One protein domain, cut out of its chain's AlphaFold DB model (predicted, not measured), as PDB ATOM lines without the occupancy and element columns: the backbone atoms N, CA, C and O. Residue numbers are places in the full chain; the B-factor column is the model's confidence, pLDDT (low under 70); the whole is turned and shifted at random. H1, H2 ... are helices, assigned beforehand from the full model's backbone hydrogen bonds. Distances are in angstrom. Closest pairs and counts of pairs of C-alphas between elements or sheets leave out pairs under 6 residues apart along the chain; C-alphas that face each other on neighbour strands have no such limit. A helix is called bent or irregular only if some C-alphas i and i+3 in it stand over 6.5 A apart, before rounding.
ATOM      1  N   LYS A  80      -0.260 -23.481  50.820       91.62
ATOM      2  CA  LYS A  80       0.310 -22.979  49.559       91.62
ATOM      3  C   LYS A  80      -0.639 -22.026  48.834       91.62
ATOM      4  O   LYS A  80      -0.192 -21.001  48.321       91.62
ATOM      5  N   SER A  81      -1.936 -22.335  48.811       86.62
ATOM      6  CA  SER A  81      -2.952 -21.466  48.207       86.62
ATOM      7  C   SER A  81      -3.049 -20.123  48.937       86.62
ATOM      8  O   SER A  81      -3.023 -19.076  48.289       86.62
ATOM      9  N   PHE A  82      -3.047 -20.128  50.273       83.69
ATOM     10  CA  PHE A  82      -3.019 -18.893  51.058       83.69
ATOM     11  C   PHE A  82      -1.738 -18.090  50.835       83.69
ATOM     12  O   PHE A  82      -1.809 -16.879  50.650       83.69
ATOM     13  N   GLN A  83      -0.573 -18.737  50.803       88.75
ATOM     14  CA  GLN A  83       0.694 -18.057  50.524       88.75
ATOM     15  C   GLN A  83       0.688 -17.384  49.144       88.75
ATOM     16  O   GLN A  83       1.142 -16.249  49.013       88.75
ATOM     17  N   GLN A  84       0.162 -18.056  48.116       88.75
ATOM     18  CA  GLN A  84       0.004 -17.470  46.780       88.75
ATOM     19  C   GLN A  84      -0.958 -16.282  46.803       88.75
ATOM     20  O   GLN A  84      -0.622 -15.217  46.294       88.75
ATOM     21  N   PHE A  85      -2.106 -16.438  47.460       85.12
ATOM     22  CA  PHE A  85      -3.086 -15.370  47.616       85.12
ATOM     23  C   PHE A  85      -2.492 -14.135  48.310       85.12
ATOM     24  O   PHE A  85      -2.657 -13.017  47.824       85.12
ATOM     25  N   PHE A  86      -1.731 -14.321  49.394       83.62
ATOM     26  CA  PHE A  86      -1.045 -13.222  50.078       83.62
ATOM     27  C   PHE A  86      -0.005 -12.537  49.191       83.62
ATOM     28  O   PHE A  86       0.045 -11.310  49.174       83.62
ATOM     29  N   LYS A  87       0.774 -13.295  48.409       88.44
ATOM     30  CA  LYS A  87       1.723 -12.715  47.446       88.44
ATOM     31  C   LYS A  87       1.016 -11.840  46.412       88.44
ATOM     32  O   LYS A  87       1.484 -10.737  46.143       88.44
ATOM     33  N   THR A  88      -0.113 -12.296  45.870       85.31
ATOM     34  CA  THR A  88      -0.918 -11.505  44.929       85.31
ATOM     35  C   THR A  88      -1.438 -10.227  45.584       85.31
ATOM     36  O   THR A  88      -1.280  -9.147  45.024       85.31
ATOM     37  N   ILE A  89      -1.985 -10.319  46.801       82.44
ATOM     38  CA  ILE A  89      -2.437  -9.144  47.561       82.44
ATOM     39  C   ILE A  89      -1.296  -8.149  47.794       82.44
ATOM     40  O   ILE A  89      -1.494  -6.943  47.653       82.44
ATOM     41  N   ASP A  90      -0.111  -8.632  48.166       83.50
ATOM     42  CA  ASP A  90       1.043  -7.776  48.430       83.50
ATOM     43  C   ASP A  90       1.503  -7.034  47.176       83.50
ATOM     44  O   ASP A  90       1.775  -5.834  47.245       83.50
ATOM     45  N   GLN A  91       1.534  -7.720  46.032       86.81
ATOM     46  CA  GLN A  91       1.836  -7.116  44.735       86.81
ATOM     47  C   GLN A  91       0.798  -6.056  44.355       86.81
ATOM     48  O   GLN A  91       1.163  -4.946  43.974       86.81
ATOM     49  N   GLU A  92      -0.491  -6.354  44.519       84.38
ATOM     50  CA  GLU A  92      -1.560  -5.392  44.240       84.38
ATOM     51  C   GLU A  92      -1.497  -4.171  45.163       84.38
ATOM     52  O   GLU A  92      -1.707  -3.045  44.717       84.38
ATOM     53  N   ALA A  93      -1.143  -4.360  46.435       83.81
ATOM     54  CA  ALA A  93      -0.947  -3.256  47.367       83.81
ATOM     55  C   ALA A  93       0.230  -2.348  46.964       83.81
ATOM     56  O   ALA A  93       0.123  -1.132  47.118       83.81
ATOM     57  N   ILE A  94       1.326  -2.914  46.444       87.25
ATOM     58  CA  ILE A  94       2.466  -2.143  45.914       87.25
ATOM     59  C   ILE A  94       2.048  -1.341  44.678       87.25
ATOM     60  O   ILE A  94       2.362  -0.158  44.585       87.25
ATOM     61  N   ILE A  95       1.302  -1.953  43.752       87.94
ATOM     62  CA  ILE A  95       0.786  -1.267  42.557       87.94
ATOM     63  C   ILE A  95      -0.070  -0.062  42.959       87.94
ATOM     64  O   ILE A  95       0.136   1.036  42.449       87.94
ATOM     65  N   LEU A  96      -0.990  -0.244  43.911       86.25
ATOM     66  CA  LEU A  96      -1.831   0.845  44.414       86.25
ATOM     67  C   LEU A  96      -1.017   1.958  45.084       86.25
ATOM     68  O   LEU A  96      -1.349   3.131  44.934       86.25
ATOM     69  N   GLU A  97       0.044   1.612  45.814       88.25
ATOM     70  CA  GLU A  97       0.952   2.598  46.402       88.25
ATOM     71  C   GLU A  97       1.708   3.394  45.327       88.25
ATOM     72  O   GLU A  97       1.798   4.616  45.426       88.25
ATOM     73  N   ASN A  98       2.186   2.733  44.271       90.94
ATOM     74  CA  ASN A  98       2.840   3.404  43.146       90.94
ATOM     75  C   ASN A  98       1.878   4.351  42.419       90.94
ATOM     76  O   ASN A  98       2.235   5.493  42.145       90.94
ATOM     77  N   MET A  99       0.645   3.905  42.167       90.31
ATOM     78  CA  MET A  99      -0.402   4.735  41.567       90.31
ATOM     79  C   MET A  99      -0.705   5.977  42.413       90.31
ATOM     80  O   MET A  99      -0.816   7.072  41.871       90.31
ATOM     81  N   ASP A 100      -0.818   5.822  43.735       90.56
ATOM     82  CA  ASP A 100      -1.046   6.933  44.666       90.56
ATOM     83  C   ASP A 100       0.111   7.947  44.645       90.56
ATOM     84  O   ASP A 100      -0.132   9.152  44.658       90.56
ATOM     85  N   ASN A 101       1.363   7.485  44.559       92.19
ATOM     86  CA  ASN A 101       2.525   8.373  44.436       92.19
ATOM     87  C   ASN A 101       2.523   9.138  43.102       92.19
ATOM     88  O   ASN A 101       2.627  10.359  43.116       92.19
ATOM     89  N   ILE A 102       2.298   8.454  41.975       94.06
ATOM     90  CA  ILE A 102       2.215   9.086  40.644       94.06
ATOM     91  C   ILE A 102       1.120  10.161  40.608       94.06
ATOM     92  O   ILE A 102       1.327  11.254  40.082       94.06
ATOM     93  N   LEU A 103      -0.049   9.874  41.196       92.19
ATOM     94  CA  LEU A 103      -1.150  10.835  41.281       92.19
ATOM     95  C   LEU A 103      -0.798  12.055  42.140       92.19
ATOM     96  O   LEU A 103      -1.180  13.170  41.791       92.19
ATOM     97  N   LYS A 104      -0.071  11.868  43.249       93.19
ATOM     98  CA  LYS A 104       0.413  12.978  44.089       93.19
ATOM     99  C   LYS A 104       1.424  13.854  43.358       93.19
ATOM    100  O   LYS A 104       1.378  15.071  43.522       93.19
ATOM    101  N   ASP A 105       2.272  13.238  42.544       96.31
ATOM    102  CA  ASP A 105       3.284  13.921  41.737       96.31
ATOM    103  C   ASP A 105       2.695  14.547  40.456       96.31
ATOM    104  O   ASP A 105       3.393  15.253  39.735       96.31
ATOM    105  N   GLN A 106       1.397  14.336  40.192       95.44
ATOM    106  CA  GLN A 106       0.659  14.830  39.022       95.44
ATOM    107  C   GLN A 106       1.237  14.371  37.672       95.44
ATOM    108  O   GLN A 106       0.986  14.992  36.638       95.44
ATOM    109  N   ASP A 107       1.967  13.252  37.649       94.94
ATOM    110  CA  ASP A 107       2.484  12.652  36.417       94.94
ATOM    111  C   ASP A 107       1.412  11.786  35.734       94.94
ATOM    112  O   ASP A 107       1.415  10.551  35.755       94.94
ATOM    113  N   TYR A 108       0.440  12.458  35.119       94.62
ATOM    114  CA  TYR A 108      -0.678  11.792  34.448       94.62
ATOM    115  C   TYR A 108      -0.264  11.015  33.191       94.62
ATOM    116  O   TYR A 108      -0.987  10.105  32.781       94.62
ATOM    117  N   SER A 109       0.888  11.344  32.594       93.75
ATOM    118  CA  SER A 109       1.422  10.610  31.444       93.75
ATOM    119  C   SER A 109       1.777   9.186  31.858       93.75
ATOM    120  O   SER A 109       1.274   8.231  31.265       93.75
ATOM    121  N   THR A 110       2.551   9.039  32.936       91.75
ATOM    122  CA  THR A 110       2.893   7.727  33.506       91.75
ATOM    123  C   THR A 110       1.668   7.025  34.086       91.75
ATOM    124  O   THR A 110       1.514   5.809  33.962       91.75
ATOM    125  N   PHE A 111       0.730   7.777  34.673       92.00
ATOM    126  CA  PHE A 111      -0.493   7.191  35.222       92.00
ATOM    127  C   PHE A 111      -1.338   6.449  34.176       92.00
ATOM    128  O   PHE A 111      -2.009   5.469  34.511       92.00
ATOM    129  N   ASN A 112      -1.302   6.885  32.913       92.56
ATOM    130  CA  ASN A 112      -2.085   6.284  31.836       92.56
ATOM    131  C   ASN A 112      -1.817   4.772  31.679       92.56
ATOM    132  O   ASN A 112      -2.732   4.009  31.364       92.56
ATOM    133  N   GLU A 113      -0.602   4.312  31.998       92.88
ATOM    134  CA  GLU A 113      -0.222   2.892  31.982       92.88
ATOM    135  C   GLU A 113      -1.050   2.046  32.971       92.88
ATOM    136  O   GLU A 113      -1.338   0.875  32.716       92.88
ATOM    137  N   TYR A 114      -1.527   2.648  34.065       91.62
ATOM    138  CA  TYR A 114      -2.281   1.982  35.132       91.62
ATOM    139  C   TYR A 114      -3.806   1.997  34.924       91.62
ATOM    140  O   TYR A 114      -4.544   1.382  35.699       91.62
ATOM    141  N   ILE A 115      -4.317   2.645  33.872       90.62
ATOM    142  CA  ILE A 115      -5.766   2.762  33.622       90.62
ATOM    143  C   ILE A 115      -6.441   1.394  33.470       90.62
ATOM    144  O   ILE A 115      -7.562   1.196  33.941       90.62
ATOM    145  N   HIS A 116      -5.771   0.428  32.839       89.38
ATOM    146  CA  HIS A 116      -6.310  -0.924  32.687       89.38
ATOM    147  C   HIS A 116      -6.539  -1.607  34.046       89.38
ATOM    148  O   HIS A 116      -7.539  -2.299  34.228       89.38
ATOM    149  N   ILE A 117      -5.666  -1.347  35.021       86.19
ATOM    150  CA  ILE A 117      -5.786  -1.865  36.382       86.19
ATOM    151  C   ILE A 117      -7.012  -1.245  37.050       86.19
ATOM    152  O   ILE A 117      -7.862  -1.974  37.553       86.19
ATOM    153  N   LEU A 118      -7.178   0.080  36.983       84.25
ATOM    154  CA  LEU A 118      -8.374   0.750  37.513       84.25
ATOM    155  C   LEU A 118      -9.675   0.205  36.922       84.25
ATOM    156  O   LEU A 118     -10.657   0.051  37.647       84.25
ATOM    157  N   LYS A 119      -9.686  -0.115  35.623       86.31
ATOM    158  CA  LYS A 119     -10.847  -0.738  34.979       86.31
ATOM    159  C   LYS A 119     -11.182  -2.089  35.610       86.31
ATOM    160  O   LYS A 119     -12.354  -2.317  35.887       86.31
ATOM    161  N   GLN A 120     -10.182  -2.921  35.916       83.25
ATOM    162  CA  GLN A 120     -10.378  -4.193  36.633       83.25
ATOM    163  C   GLN A 120     -10.915  -3.988  38.061       83.25
ATOM    164  O   GLN A 120     -11.731  -4.773  38.547       83.25
ATOM    165  N   PHE A 121     -10.486  -2.918  38.742       77.12
ATOM    166  CA  PHE A 121     -11.043  -2.545  40.046       77.12
ATOM    167  C   PHE A 121     -12.522  -2.144  39.932       77.12
ATOM    168  O   PHE A 121     -13.350  -2.582  40.733       77.12
ATOM    169  N   TYR A 122     -12.865  -1.336  38.928       79.94
ATOM    170  CA  TYR A 122     -14.213  -0.798  38.740       79.94
ATOM    171  C   TYR A 122     -15.214  -1.837  38.211       79.94
ATOM    172  O   TYR A 122     -16.375  -1.837  38.620       79.94
ATOM    173  N   SER A 123     -14.769  -2.762  37.355       82.62
ATOM    174  CA  SER A 123     -15.592  -3.847  36.795       82.62
ATOM    175  C   SER A 123     -15.991  -4.913  37.822       82.62
ATOM    176  O   SER A 123     -16.766  -5.811  37.506       82.62
ATOM    177  N   LYS A 124     -15.489  -4.816  39.065       71.31
ATOM    178  CA  LYS A 124     -15.644  -5.818  40.133       71.31
ATOM    179  C   LYS A 124     -15.056  -7.190  39.778       71.31
ATOM    180  O   LYS A 124     -15.307  -8.158  40.494       71.31
ATOM    181  N   GLU A 125     -14.217  -7.271  38.744       71.12
ATOM    182  CA  GLU A 125     -13.525  -8.503  38.344       71.12
ATOM    183  C   GLU A 125     -12.585  -9.034  39.435       71.12
ATOM    184  O   GLU A 125     -12.278 -10.224  39.438       71.12
ATOM    185  N   LYS A 126     -12.197  -8.214  40.426       66.25
ATOM    186  CA  LYS A 126     -11.545  -8.714  41.652       66.25
ATOM    187  C   LYS A 126     -12.330  -8.455  42.941       66.25
ATOM    188  O   LYS A 126     -11.856  -7.851  43.890       66.25
ATOM    189  N   TYR A 127     -13.533  -9.011  43.035       60.06
ATOM    190  CA  TYR A 127     -14.434  -8.940  44.202       60.06
ATOM    191  C   TYR A 127     -13.798  -9.161  45.608       60.06
ATOM    192  O   TYR A 127     -14.356  -8.712  46.609       60.06
ATOM    193  N   ASN A 128     -12.607  -9.767  45.716       60.47
ATOM    194  CA  ASN A 128     -11.839  -9.932  46.964       60.47
ATOM    195  C   ASN A 128     -11.170  -8.641  47.510       60.47
ATOM    196  O   ASN A 128     -10.454  -8.686  48.516       60.47
ATOM    197  N   TYR A 129     -11.419  -7.475  46.901       60.19
ATOM    198  CA  TYR A 129     -10.806  -6.186  47.256       60.19
ATOM    199  C   TYR A 129     -11.063  -5.667  48.670       60.19
ATOM    200  O   TYR A 129     -10.317  -4.800  49.130       60.19
ATOM    201  N   ILE A 130     -12.055  -6.195  49.393       59.69
ATOM    202  CA  ILE A 130     -12.275  -5.829  50.799       59.69
ATOM    203  C   ILE A 130     -10.987  -6.078  51.603       59.69
ATOM    204  O   ILE A 130     -10.521  -5.190  52.317       59.69
ATOM    205  N   CYS A 131     -10.347  -7.237  51.416       59.19
ATOM    206  CA  CYS A 131      -9.119  -7.597  52.126       59.19
ATOM    207  C   CYS A 131      -7.936  -6.689  51.753       59.19
ATOM    208  O   CYS A 131      -7.217  -6.219  52.635       59.19
ATOM    209  N   ILE A 132      -7.767  -6.388  50.462       60.00
ATOM    210  CA  ILE A 132      -6.677  -5.538  49.955       60.00
ATOM    211  C   ILE A 132      -6.821  -4.106  50.478       60.00
ATOM    212  O   ILE A 132      -5.866  -3.534  51.005       60.00
ATOM    213  N   PHE A 133      -8.033  -3.548  50.426       62.06
ATOM    214  CA  PHE A 133      -8.324  -2.213  50.938       62.06
ATOM    215  C   PHE A 133      -8.075  -2.103  52.451       62.06
ATOM    216  O   PHE A 133      -7.484  -1.120  52.912       62.06
ATOM    217  N   TYR A 134      -8.459  -3.121  53.232       65.62
ATOM    218  CA  TYR A 134      -8.159  -3.173  54.666       65.62
ATOM    219  C   TYR A 134      -6.651  -3.237  54.947       65.62
ATOM    220  O   TYR A 134      -6.164  -2.514  55.821       65.62
ATOM    221  N   ILE A 135      -5.896  -4.052  54.201       66.62
ATOM    222  CA  ILE A 135      -4.436  -4.166  54.348       66.62
ATOM    223  C   ILE A 135      -3.750  -2.840  54.002       66.62
ATOM    224  O   ILE A 135      -2.918  -2.361  54.778       66.62
ATOM    225  N   TYR A 136      -4.144  -2.201  52.901       64.62
ATOM    226  CA  TYR A 136      -3.628  -0.894  52.490       64.62
ATOM    227  C   TYR A 136      -3.899   0.186  53.549       64.62
ATOM    228  O   TYR A 136      -2.968   0.844  54.027       64.62
ATOM    229  N   LYS A 137      -5.147   0.306  54.031       72.00
ATOM    230  CA  LYS A 137      -5.499   1.238  55.117       72.00
ATOM    231  C   LYS A 137      -4.685   0.987  56.387       72.00
ATOM    232  O   LYS A 137      -4.223   1.941  57.019       72.00
ATOM    233  N   LYS A 138      -4.476  -0.281  56.759       73.44
ATOM    234  CA  LYS A 138      -3.648  -0.659  57.914       73.44
ATOM    235  C   LYS A 138      -2.187  -0.235  57.720       73.44
ATOM    236  O   LYS A 138      -1.602   0.329  58.643       73.44
ATOM    237  N   ARG A 139      -1.609  -0.439  56.529       71.81
ATOM    238  CA  ARG A 139      -0.234  -0.015  56.201       71.81
ATOM    239  C   ARG A 139      -0.064   1.502  56.284       71.81
ATOM    240  O   ARG A 139       0.874   1.956  56.937       71.81
ATOM    241  N   ILE A 140      -0.995   2.282  55.730       70.19
ATOM    242  CA  ILE A 140      -0.962   3.750  55.841       70.19
ATOM    243  C   ILE A 140      -1.027   4.196  57.304       70.19
ATOM    244  O   ILE A 140      -0.245   5.051  57.728       70.19
ATOM    245  N   LYS A 141      -1.941   3.612  58.093       70.69
ATOM    246  CA  LYS A 141      -2.084   3.944  59.517       70.69
ATOM    247  C   LYS A 141      -0.778   3.679  60.272       70.69
ATOM    248  O   LYS A 141      -0.305   4.560  60.984       70.69
ATOM    249  N   ASN A 142      -0.150   2.527  60.034       69.69
ATOM    250  CA  ASN A 142       1.120   2.161  60.663       69.69
ATOM    251  C   ASN A 142       2.281   3.088  60.256       69.69
ATOM    252  O   ASN A 142       3.068   3.475  61.122       69.69
ATOM    253  N   LYS A 143       2.376   3.502  58.981       68.75
ATOM    254  CA  LYS A 143       3.392   4.476  58.528       68.75
ATOM    255  C   LYS A 143       3.252   5.818  59.259       68.75
ATOM    256  O   LYS A 143       4.249   6.347  59.751       68.75
ATOM    257  N   LYS A 144       2.023   6.328  59.421       67.06
ATOM    258  CA  LYS A 144       1.758   7.556  60.197       67.06
ATOM    259  C   LYS A 144       2.166   7.402  61.665       67.06
ATOM    260  O   LYS A 144       2.846   8.272  62.200       67.06
ATOM    261  N   THR A 145       1.814   6.286  62.306       68.50
ATOM    262  CA  THR A 145       2.176   6.032  63.711       68.50
ATOM    263  C   THR A 145       3.691   5.968  63.919       68.50
ATOM    264  O   THR A 145       4.200   6.523  64.892       68.50
ATOM    265  N   ASN A 146       4.428   5.342  62.999       64.00
ATOM    266  CA  ASN A 146       5.887   5.261  63.081       64.00
ATOM    267  C   ASN A 146       6.566   6.616  62.821       64.00
ATOM    268  O   ASN A 146       7.515   6.957  63.522       64.00
ATOM    269  N   SER A 147       6.046   7.417  61.884       61.94
ATOM    270  CA  SER A 147       6.529   8.782  61.625       61.94
ATOM    271  C   SER A 147       6.369   9.694  62.853       61.94
ATOM    272  O   SER A 147       7.325  10.354  63.257       61.94
ATOM    273  N   ILE A 148       5.209   9.642  63.524       67.88
ATOM    274  CA  ILE A 148       4.939  10.412  64.751       67.88
ATOM    275  C   ILE A 148       5.893  10.005  65.887       67.88
ATOM    276  O   ILE A 148       6.454  10.863  66.570       67.88
ATOM    277  N   LYS A 149       6.131   8.698  66.080       64.56
ATOM    278  CA  LYS A 149       7.089   8.207  67.089       64.56
ATOM    279  C   LYS A 149       8.512   8.701  66.819       64.56
ATOM    280  O   LYS A 149       9.204   9.102  67.753       64.56
ATOM    281  N   LEU A 150       8.939   8.706  65.556       57.34
ATOM    282  CA  LEU A 150      10.266   9.181  65.169       57.34
ATOM    283  C   LEU A 150      10.430  10.686  65.444       57.34
ATOM    284  O   LEU A 150      11.431  11.097  66.029       57.34
ATOM    285  N   GLN A 151       9.425  11.497  65.098       62.72
ATOM    286  CA  GLN A 151       9.427  12.943  65.356       62.72
ATOM    287  C   GLN A 151       9.463  13.268  66.857       62.72
ATOM    288  O   GLN A 151      10.234  14.131  67.282       62.72
ATOM    289  N   ASN A 152       8.700  12.537  67.675       61.34
ATOM    290  CA  ASN A 152       8.713  12.711  69.129       61.34
ATOM    291  C   ASN A 152      10.077  12.356  69.742       61.34
ATOM    292  O   ASN A 152      10.579  13.098  70.583       61.34
ATOM    293  N   ASN A 153      10.726  11.288  69.270       58.03
ATOM    294  CA  ASN A 153      12.065  10.914  69.730       58.03
ATOM    295  C   ASN A 153      13.132  11.961  69.365       58.03
ATOM    296  O   ASN A 153      14.016  12.245  70.174       58.03
ATOM    297  N   ILE A 154      13.045  12.575  68.179       65.25
ATOM    298  CA  ILE A 154      13.940  13.675  67.778       65.25
ATOM    299  C   ILE A 154      13.720  14.904  68.674       65.25
ATOM    300  O   ILE A 154      14.689  15.526  69.111       65.25
ATOM    301  N   ARG A 155      12.463  15.237  68.996       59.19
ATOM    302  CA  ARG A 155      12.125  16.372  69.870       59.19
ATOM    303  C   ARG A 155      12.642  16.182  71.298       59.19
ATOM    304  O   ARG A 155      13.223  17.109  71.852       59.19
ATOM    305  N   ILE A 156      12.499  14.980  71.863       65.75
ATOM    306  CA  ILE A 156      13.021  14.649  73.201       65.75
ATOM    307  C   ILE A 156      14.549  14.807  73.241       65.75
ATOM    308  O   ILE A 156      15.069  15.447  74.152       65.75
ATOM    309  N   ARG A 157      15.267  14.311  72.222       59.41
ATOM    310  CA  ARG A 157      16.736  14.433  72.141       59.41
ATOM    311  C   ARG A 157      17.227  15.874  71.992       59.41
ATOM    312  O   ARG A 157      18.287  16.208  72.516       59.41
ATOM    313  N   ARG A 158      16.471  16.723  71.288       61.81
ATOM    314  CA  ARG A 158      16.772  18.160  71.194       61.81
ATOM    315  C   ARG A 158      16.541  18.864  72.527       61.81
ATOM    316  O   ARG A 158      17.365  19.671  72.909       61.81
ATOM    317  N   ASN A 159      15.499  18.524  73.281       61.84
ATOM    318  CA  ASN A 159      15.258  19.164  74.579       61.84
ATOM    319  C   ASN A 159      16.259  18.734  75.666       61.84
ATOM    320  O   ASN A 159      16.584  19.534  76.536       61.84
ATOM    321  N   SER A 160      16.804  17.514  75.600       57.75
ATOM    322  CA  SER A 160      17.823  17.042  76.551       57.75
ATOM    323  C   SER A 160      19.227  17.614  76.312       57.75
ATOM    324  O   SER A 160      20.104  17.433  77.150       57.75
ATOM    325  N   THR A 161      19.475  18.261  75.168       58.41
ATOM    326  CA  THR A 161      20.788  18.839  74.823       58.41
ATOM    327  C   THR A 161      20.965  20.293  75.273       58.41
ATOM    328  O   THR A 161      22.090  20.768  75.272       58.41
TER     329      THR A 161
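This is residues 80 to 161 of the 164 residues of an uncharacterized protein of Paramecium tetraurelia (UniProt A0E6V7). Two helices, H1 and H2, fold back on each other as a helical hairpin that is open like a V, and a third and longer helix, H3, packs with its residues 132 to 136 on H1 and then runs out as a long arm, residues 141 to 161 sticking out free. The hairpin is loosely made: H1 and H2 meet near their shared turn, with residues 99 to 103 of H1 and 108 to 114 of H2, and from the far end of H2 residues 123 to 128 lead across to H3, while the far end of H1, residues 80 to 85, sticks out free. The printed part has 82 residues with three named helices, in the order H1, H2, H3, and no named strand; the class is all helix. The whole is only just loose, close to extended, with a radius of gyration of the C-alphas of 17.6 A. Its C-alphas span 56 by 38 by 18 A, an outline that is only just flat.

Start at the first printed residue and find C-alpha 80 of Lys 80 at (0.310, -22.979, 49.559). From there H1, residues 80 to 104, runs 36.4 A from first to last C-alpha and ends at C-alpha 104, at (0.413, 12.978, 44.089); watch y rise while x stays nearly the same at the two ends. After three residues you reach H2, residues 108 to 122, which is 19.0 A long. H2 is irregular: C-alphas 113 and 116 are 7.2 A apart, where about 5 A is found in a regular helix. Six residues further on, look for H3, residues 129 to 159, which begins with C-alpha 129 at (-10.806, -6.186, 47.256). It runs 45.5 A to C-alpha 159 at (15.258, 19.164, 74.579), with x, y and z each larger at that end.

Begin with H1, which touches both H2 and H3. Look first at its residues 99 to 103, which alone touch H2; H2 in turn touches H1 with residues 108 to 114 alone. The closest C-alphas there are those of Ile 102 and Phe 111, 6.3 A apart. The lines of H1 and H2 stand at a steep tilt of 42 degrees, and the two run opposite ways; they form a helical hairpin. Then go back along H1 to its residues 89 to 93, which alone touch H3, through residues 132 to 136 of H3 alone. The closest C-alphas here are those of Ile 89 and Ile 132, 6.1 A apart. H1 and H3 run the same way at a steep tilt of 62 degrees. H2 and H3 are apart, but only just, their closest C-alphas being 8.1 A from each other. On the backbone, every O i to N i+4 pair is within hydrogen-bond range in H1 and H3, while in H2 this holds for 6 of 11 pairs, beside 11 of 12 O i to N i+3 pairs.

The two C-alphas farthest apart are those of Ser 123 and Thr 161, at 57.3 A. Residues 80 to 85 of H1, residues 122 to 127, and residues 141 to 161, of which 141 to 159 belong to H3, stand free. Without these stretches the body has 49 residues and spans 30 by 22 by 16 A, with a radius of gyration of 11.2 A. The printed part has no cut; the link from H1 to H2 is tight, and the link from H2 to H3 is short. In the B-factor column you will find a mean pLDDT of 77.3 for the printed part, with residues 126 to 136 and 142 to 161 under 70. The mean is 88 in H1, 88 in H2 and 65 in H3.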